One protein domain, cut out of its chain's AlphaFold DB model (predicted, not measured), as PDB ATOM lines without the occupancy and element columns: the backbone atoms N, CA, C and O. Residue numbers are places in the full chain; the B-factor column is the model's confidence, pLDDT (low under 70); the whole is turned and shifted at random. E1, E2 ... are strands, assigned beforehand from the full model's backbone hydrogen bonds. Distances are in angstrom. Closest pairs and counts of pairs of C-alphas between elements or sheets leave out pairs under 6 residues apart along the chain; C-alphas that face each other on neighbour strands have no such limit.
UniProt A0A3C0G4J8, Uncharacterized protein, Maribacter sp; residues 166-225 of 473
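Overview. This is residues 166 to 225 of the 473 residues of an uncharacterized protein of Maribacter sp (UniProt A0A3C0G4J8). Five strands side by side in chain order, E1 to E5, make one flat, twisted sheet, with no named helix over either face. It is an all-strand meander, each strand the antiparallel neighbour of the one before. The 60 printed residues are only just compact, close to loose, with a radius of gyration of the C-alphas of 12.3 A and spans of 34 by 30 by 14 A.

Along the chain. E3, residues 199 to 205, is 20.0 A long; E4, 210 to 217, 19.6 A; E2, 184 to 191, 17.5 A. E1, 174 to 178, begins at C-alpha (48.261, -24.786, 16.211). E5, 220 to 223, ends at C-alpha (29.438, -22.075, 16.219).

Arrangement. Successive strands form hairpins. Within hydrogen-bond range are N 187 and O 203 of E2 and E3, 2.9 A; N 202 and O 214 of E3 and E4, 2.8 A; N 175 and O 188 of E1 and E2, 2.8 A; N 215 and O 222 of E4 and E5, 2.9 A. E2 bends by 58 degrees at residue 188, E4 by 57 degrees at 213. Edge strands E1 and E5 are apart.

Size, cuts and confidence. The farthest C-alphas, Asn 181 and Thr 219, are 37.6 A apart. The printed part has no cut and no long link. Residues 167 to 169 and 192 to 197 have pLDDT under 70.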
ATOM      1  N   ARG A 166      52.747 -22.811  24.056       71.31
ATOM      2  CA  ARG A 166      53.071 -21.391  23.900       71.31
ATOM      3  C   ARG A 166      54.226 -21.001  24.823       71.31
ATOM      4  O   ARG A 166      54.230 -21.350  25.998       71.31
ATOM      5  N   THR A 167      55.183 -20.245  24.298       66.06
ATOM      6  CA  THR A 167      56.275 -19.631  25.075       66.06
ATOM      7  C   THR A 167      55.927 -18.226  25.583       66.06
ATOM      8  O   THR A 167      56.611 -17.708  26.460       66.06
ATOM      9  N   ALA A 168      54.849 -17.629  25.058       69.69
ATOM     10  CA  ALA A 168      54.251 -16.369  25.493       69.69
ATOM     11  C   ALA A 168      52.734 -16.392  25.227       69.69
ATOM     12  O   ALA A 168      52.298 -16.953  24.218       69.69
ATOM     13  N   ASP A 169      51.933 -15.760  26.089       69.88
ATOM     14  CA  ASP A 169      50.465 -15.855  26.023       69.88
ATOM     15  C   ASP A 169      49.854 -15.218  24.773       69.88
ATOM     16  O   ASP A 169      48.854 -15.714  24.267       69.88
ATOM     17  N   ALA A 170      50.512 -14.225  24.174       70.56
ATOM     18  CA  ALA A 170      50.068 -13.627  22.913       70.56
ATOM     19  C   ALA A 170      50.154 -14.576  21.694       70.56
ATOM     20  O   ALA A 170      49.609 -14.265  20.633       70.56
ATOM     21  N   ASN A 171      50.829 -15.726  21.812       73.19
ATOM     22  CA  ASN A 171      51.054 -16.642  20.693       73.19
ATOM     23  C   ASN A 171      49.860 -17.588  20.457       73.19
ATOM     24  O   ASN A 171      49.217 -18.075  21.395       73.19
ATOM     25  N   LYS A 172      49.629 -17.919  19.178       78.56
ATOM     26  CA  LYS A 172      48.542 -18.799  18.704       78.56
ATOM     27  C   LYS A 172      49.094 -20.091  18.080       78.56
ATOM     28  O   LYS A 172      49.055 -20.249  16.855       78.56
ATOM     29  N   PRO A 173      49.673 -21.001  18.887       80.12
ATOM     30  CA  PRO A 173      50.152 -22.272  18.363       80.12
ATOM     31  C   PRO A 173      48.978 -23.083  17.800       80.12
ATOM     32  O   PRO A 173      47.832 -22.945  18.236       80.12
ATOM     33  N   GLY A 174      49.262 -23.918  16.809       86.00
ATOM     34  CA  GLY A 174      48.261 -24.786  16.211       86.00
ATOM     35  C   GLY A 174      48.741 -25.444  14.928       86.00
ATOM     36  O   GLY A 174      49.939 -25.495  14.663       86.00
ATOM     37  N   ILE A 175      47.792 -25.968  14.162       88.81
ATOM     38  CA  ILE A 175      48.012 -26.775  12.964       88.81
ATOM     39  C   ILE A 175      47.350 -26.080  11.778       88.81
ATOM     40  O   ILE A 175      46.148 -25.810  11.818       88.81
ATOM     41  N   ASP A 176      48.128 -25.850  10.721       88.00
ATOM     42  CA  ASP A 176      47.649 -25.312   9.448       88.00
ATOM     43  C   ASP A 176      47.445 -26.425   8.425       88.00
ATOM     44  O   ASP A 176      48.353 -27.198   8.122       88.00
ATOM     45  N   PHE A 177      46.259 -26.459   7.828       89.75
ATOM     46  CA  PHE A 177      45.939 -27.325   6.703       89.75
ATOM     47  C   PHE A 177      46.001 -26.494   5.427       89.75
ATOM     48  O   PHE A 177      45.108 -25.689   5.159       89.75
ATOM     49  N   GLN A 178      47.064 -26.661   4.647       86.94
ATOM     50  CA  GLN A 178      47.294 -25.908   3.415       86.94
ATOM     51  C   GLN A 178      46.865 -26.704   2.177       86.94
ATOM     52  O   GLN A 178      46.865 -27.934   2.177       86.94
ATOM     53  N   ASN A 179      46.499 -26.006   1.101       84.19
ATOM     54  CA  ASN A 179      46.316 -26.638  -0.204       84.19
ATOM     55  C   ASN A 179      47.662 -26.885  -0.913       84.19
ATOM     56  O   ASN A 179      48.716 -26.480  -0.432       84.19
ATOM     57  N   SER A 180      47.617 -27.478  -2.111       79.44
ATOM     58  CA  SER A 180      48.802 -27.769  -2.941       79.44
ATOM     59  C   SER A 180      49.673 -26.554  -3.278       79.44
ATOM     60  O   SER A 180      50.830 -26.721  -3.637       79.44
ATOM     61  N   ASN A 181      49.124 -25.343  -3.176       81.62
ATOM     62  CA  ASN A 181      49.814 -24.097  -3.506       81.62
ATOM     63  C   ASN A 181      50.315 -23.371  -2.242       81.62
ATOM     64  O   ASN A 181      50.638 -22.192  -2.321       81.62
ATOM     65  N   GLY A 182      50.290 -24.028  -1.073       77.00
ATOM     66  CA  GLY A 182      50.743 -23.462   0.203       77.00
ATOM     67  C   GLY A 182      49.767 -22.484   0.868       77.00
ATOM     68  O   GLY A 182      50.104 -21.844   1.858       77.00
ATOM     69  N   ASN A 183      48.538 -22.344   0.358       85.38
ATOM     70  CA  ASN A 183      47.548 -21.456   0.972       85.38
ATOM     71  C   ASN A 183      46.803 -22.187   2.089       85.38
ATOM     72  O   ASN A 183      46.239 -23.256   1.842       85.38
ATOM     73  N   VAL A 184      46.724 -21.589   3.279       88.44
ATOM     74  CA  VAL A 184      45.965 -22.118   4.425       88.44
ATOM     75  C   VAL A 184      44.470 -22.213   4.090       88.44
ATOM     76  O   VAL A 184      43.859 -21.259   3.606       88.44
ATOM     77  N   ARG A 185      43.875 -23.386   4.324       90.94
ATOM     78  CA  ARG A 185      42.457 -23.706   4.071       90.94
ATOM     79  C   ARG A 185      41.675 -24.030   5.331       90.94
ATOM     80  O   ARG A 185      40.477 -23.760   5.370       90.94
ATOM     81  N   ALA A 186      42.337 -24.566   6.343       92.75
ATOM     82  CA  ALA A 186      41.776 -24.693   7.674       92.75
ATOM     83  C   ALA A 186      42.877 -24.557   8.717       92.75
ATOM     84  O   ALA A 186      44.047 -24.809   8.431       92.75
ATOM     85  N   GLU A 187      42.488 -24.178   9.923       91.94
ATOM     86  CA  GLU A 187      43.395 -24.034  11.053       91.94
ATOM     87  C   GLU A 187      42.739 -24.631  12.296       91.94
ATOM     88  O   GLU A 187      41.562 -24.370  12.550       91.94
ATOM     89  N   LEU A 188      43.506 -25.379  13.088       92.44
ATOM     90  CA  LEU A 188      43.162 -25.733  14.465       92.44
ATOM     91  C   LEU A 188      44.149 -25.023  15.383       92.44
ATOM     92  O   LEU A 188      45.341 -25.320  15.342       92.44
ATOM     93  N   ARG A 189      43.686 -24.071  16.188       86.94
ATOM     94  CA  ARG A 189      44.561 -23.163  16.942       86.94
ATOM     95  C   ARG A 189      44.096 -23.009  18.384       86.94
ATOM     96  O   ARG A 189      42.927 -23.217  18.707       86.94
ATOM     97  N   MET A 190      45.024 -22.573  19.227       85.00
ATOM     98  CA  MET A 190      44.738 -22.037  20.558       85.00
ATOM     99  C   MET A 190      44.742 -20.507  20.502       85.00
ATOM    100  O   MET A 190      45.612 -19.934  19.838       85.00
ATOM    101  N   ASP A 191      43.820 -19.833  21.198       74.75
ATOM    102  CA  ASP A 191      43.897 -18.377  21.386       74.75
ATOM    103  C   ASP A 191      44.494 -18.031  22.749       74.75
ATOM    104  O   ASP A 191      44.372 -18.770  23.725       74.75
ATOM    105  N   GLY A 192      45.234 -16.936  22.806       68.12
ATOM    106  CA  GLY A 192      45.808 -16.403  24.039       68.12
ATOM    107  C   GLY A 192      45.949 -14.888  24.028       68.12
ATOM    108  O   GLY A 192      46.406 -14.316  25.014       68.12
ATOM    109  N   THR A 193      45.501 -14.217  22.958       62.81
ATOM    110  CA  THR A 193      45.612 -12.756  22.847       62.81
ATOM    111  C   THR A 193      44.795 -11.993  23.891       62.81
ATOM    112  O   THR A 193      45.091 -10.825  24.115       62.81
ATOM    113  N   ASP A 194      43.874 -12.663  24.595       57.78
ATOM    114  CA  ASP A 194      43.038 -12.076  25.652       57.78
ATOM    115  C   ASP A 194      43.357 -12.623  27.062       57.78
ATOM    116  O   ASP A 194      42.551 -12.511  27.983       57.78
ATOM    117  N   GLY A 195      44.523 -13.255  27.255       56.06
ATOM    118  CA  GLY A 195      44.986 -13.720  28.572       56.06
ATOM    119  C   GLY A 195      44.243 -14.934  29.153       56.06
ATOM    120  O   GLY A 195      44.579 -15.396  30.243       56.06
ATOM    121  N   THR A 196      43.262 -15.499  28.444       57.19
ATOM    122  CA  THR A 196      42.567 -16.728  28.843       57.19
ATOM    123  C   THR A 196      43.202 -17.944  28.159       57.19
ATOM    124  O   THR A 196      43.189 -18.098  26.940       57.19
ATOM    125  N   SER A 197      43.778 -18.851  28.951       60.03
ATOM    126  CA  SER A 197      44.491 -20.049  28.462       60.03
ATOM    127  C   SER A 197      43.577 -21.207  28.027       60.03
ATOM    128  O   SER A 197      44.048 -22.324  27.838       60.03
ATOM    129  N   ASN A 198      42.274 -20.962  27.866       70.44
ATOM    130  CA  ASN A 198      41.264 -22.024  27.835       70.44
ATOM    131  C   ASN A 198      40.465 -22.069  26.527       70.44
ATOM    132  O   ASN A 198      39.319 -22.517  26.541       70.44
ATOM    133  N   THR A 199      41.023 -21.562  25.424       81.25
ATOM    134  CA  THR A 199      40.306 -21.492  24.146       81.25
ATOM    135  C   THR A 199      40.962 -22.342  23.064       81.25
ATOM    136  O   THR A 199      42.176 -22.290  22.845       81.25
ATOM    137  N   VAL A 200      40.140 -23.124  22.369       88.69
ATOM    138  CA  VAL A 200      40.506 -23.876  21.165       88.69
ATOM    139  C   VAL A 200      39.493 -23.529  20.092       88.69
ATOM    140  O   VAL A 200      38.292 -23.568  20.344       88.69
ATOM    141  N   PHE A 201      39.953 -23.185  18.895       89.94
ATOM    142  CA  PHE A 201      39.051 -22.817  17.812       89.94
ATOM    143  C   PHE A 201      39.505 -23.382  16.468       89.94
ATOM    144  O   PHE A 201      40.678 -23.695  16.244       89.94
ATOM    145  N   VAL A 202      38.535 -23.494  15.564       93.94
ATOM    146  CA  VAL A 202      38.705 -23.959  14.192       93.94
ATOM    147  C   VAL A 202      38.340 -22.833  13.237       93.94
ATOM    148  O   VAL A 202      37.245 -22.264  13.315       93.94
ATOM    149  N   ARG A 203      39.243 -22.542  12.296       92.19
ATOM    150  CA  ARG A 203      38.967 -21.658  11.158       92.19
ATOM    151  C   ARG A 203      38.923 -22.446   9.865       92.19
ATOM    152  O   ARG A 203      39.677 -23.399   9.694       92.19
ATOM    153  N   THR A 204      38.077 -22.020   8.938       92.44
ATOM    154  CA  THR A 204      38.034 -22.567   7.578       92.44
ATOM    155  C   THR A 204      37.957 -21.452   6.548       92.44
ATOM    156  O   THR A 204      37.419 -20.376   6.811       92.44
ATOM    157  N   TYR A 205      38.535 -21.696   5.373       91.50
ATOM    158  CA  TYR A 205      38.509 -20.762   4.254       91.50
ATOM    159  C   TYR A 205      37.099 -20.670   3.664       91.50
ATOM    160  O   TYR A 205      36.530 -21.676   3.244       91.50
ATOM    161  N   ASP A 206      36.539 -19.464   3.617       86.44
ATOM    162  CA  ASP A 206      35.164 -19.210   3.173       86.44
ATOM    163  C   ASP A 206      35.037 -18.812   1.693       86.44
ATOM    164  O   ASP A 206      33.946 -18.492   1.229       86.44
ATOM    165  N   GLY A 207      36.143 -18.836   0.946       84.56
ATOM    166  CA  GLY A 207      36.217 -18.319  -0.424       84.56
ATOM    167  C   GLY A 207      37.018 -17.020  -0.532       84.56
ATOM    168  O   GLY A 207      37.571 -16.754  -1.599       84.56
ATOM    169  N   SER A 208      37.163 -16.275   0.569       87.56
ATOM    170  CA  SER A 208      37.871 -14.989   0.631       87.56
ATOM    171  C   SER A 208      38.963 -14.938   1.707       87.56
ATOM    172  O   SER A 208      40.057 -14.440   1.453       87.56
ATOM    173  N   SER A 209      38.693 -15.482   2.894       89.19
ATOM    174  CA  SER A 209      39.601 -15.487   4.045       89.19
ATOM    175  C   SER A 209      39.327 -16.702   4.934       89.19
ATOM    176  O   SER A 209      38.377 -17.452   4.697       89.19
ATOM    177  N   THR A 210      40.170 -16.949   5.936       88.75
ATOM    178  CA  THR A 210      39.839 -17.922   6.983       88.75
ATOM    179  C   THR A 210      38.918 -17.270   8.010       88.75
ATOM    180  O   THR A 210      39.244 -16.244   8.602       88.75
ATOM    181  N   ALA A 211      37.757 -17.880   8.241       90.81
ATOM    182  CA  ALA A 211      36.786 -17.437   9.232       90.81
ATOM    183  C   ALA A 211      36.673 -18.479  10.346       90.81
ATOM    184  O   ALA A 211      36.679 -19.684  10.082       90.81
ATOM    185  N   GLU A 212      36.558 -18.029  11.593       91.88
ATOM    186  CA  GLU A 212      36.282 -18.919  12.720       91.88
ATOM    187  C   GLU A 212      34.877 -19.509  12.601       91.88
ATOM    188  O   GLU A 212      33.910 -18.786  12.373       91.88
ATOM    189  N   ARG A 213      34.771 -20.834  12.727       90.81
ATOM    190  CA  ARG A 213      33.498 -21.560  12.610       90.81
ATOM    191  C   ARG A 213      33.095 -22.259  13.890       90.81
ATOM    192  O   ARG A 213      31.905 -22.421  14.118       90.81
ATOM    193  N   PHE A 214      34.064 -22.657  14.703       92.12
ATOM    194  CA  PHE A 214      33.831 -23.339  15.965       92.12
ATOM    195  C   PHE A 214      34.856 -22.875  16.988       92.12
ATOM    196  O   PHE A 214      36.047 -22.838  16.680       92.12
ATOM    197  N   ARG A 215      34.400 -22.556  18.194       90.44
ATOM    198  CA  ARG A 215      35.250 -22.212  19.327       90.44
ATOM    199  C   ARG A 215      34.755 -22.934  20.565       90.44
ATOM    200  O   ARG A 215      33.559 -22.982  20.817       90.44
ATOM    201  N   VAL A 216      35.689 -23.457  21.341       91.06
ATOM    202  CA  VAL A 216      35.469 -23.996  22.679       91.06
ATOM    203  C   VAL A 216      36.224 -23.116  23.657       91.06
ATOM    204  O   VAL A 216      37.414 -22.865  23.477       91.06
ATOM    205  N   GLU A 217      35.524 -22.661  24.682       87.94
ATOM    206  CA  GLU A 217      36.036 -21.906  25.818       87.94
ATOM    207  C   GLU A 217      35.722 -22.679  27.109       87.94
ATOM    208  O   GLU A 217      34.951 -23.641  27.109       87.94
ATOM    209  N   HIS A 218      36.260 -22.249  28.252       83.94
ATOM    210  CA  HIS A 218      35.950 -22.909  29.529       83.94
ATOM    211  C   HIS A 218      34.482 -22.756  29.976       83.94
ATOM    212  O   HIS A 218      34.064 -23.420  30.921       83.94
ATOM    213  N   THR A 219      33.718 -21.863  29.340       82.31
ATOM    214  CA  THR A 219      32.299 -21.588  29.623       82.31
ATOM    215  C   THR A 219      31.342 -22.178  28.592       82.31
ATOM    216  O   THR A 219      30.136 -22.014  28.741       82.31
ATOM    217  N   GLY A 220      31.839 -22.844  27.545       83.88
ATOM    218  CA  GLY A 220      30.984 -23.453  26.528       83.88
ATOM    219  C   GLY A 220      31.607 -23.470  25.141       83.88
ATOM    220  O   GLY A 220      32.800 -23.240  24.970       83.88
ATOM    221  N   ALA A 221      30.781 -23.744  24.137       88.19
ATOM    222  CA  ALA A 221      31.195 -23.754  22.744       88.19
ATOM    223  C   ALA A 221      30.279 -22.873  21.893       88.19
ATOM    224  O   ALA A 221      29.074 -22.795  22.135       88.19
ATOM    225  N   SER A 222      30.848 -22.224  20.885       87.94
ATOM    226  CA  SER A 222      30.126 -21.404  19.920       87.94
ATOM    227  C   SER A 222      30.393 -21.886  18.497       87.94
ATOM    228  O   SER A 222      31.486 -22.346  18.158       87.94
ATOM    229  N   VAL A 223      29.364 -21.793  17.655       89.81
ATOM    230  CA  VAL A 223      29.438 -22.075  16.219       89.81
ATOM    231  C   VAL A 223      29.034 -20.816  15.472       89.81
ATOM    232  O   VAL A 223      27.978 -20.246  15.739       89.81
ATOM    233  N   THR A 224      29.858 -20.395  14.516       85.00
ATOM    234  CA  THR A 224      29.513 -19.307  13.595       85.00
ATOM    235  C   THR A 224      29.060 -19.906  12.267       85.00
ATOM    236  O   THR A 224      29.825 -20.598  11.589       85.00
ATOM    237  N   GLY A 225      27.806 -19.639  11.894       81.06
ATOM    238  CA  GLY A 225      27.133 -20.235  10.737       81.06
ATOM    239  C   GLY A 225      26.111 -21.300  11.144       81.06
ATOM    240  O   GLY A 225      25.524 -21.225  12.220       81.06
TER     241      GLY A 225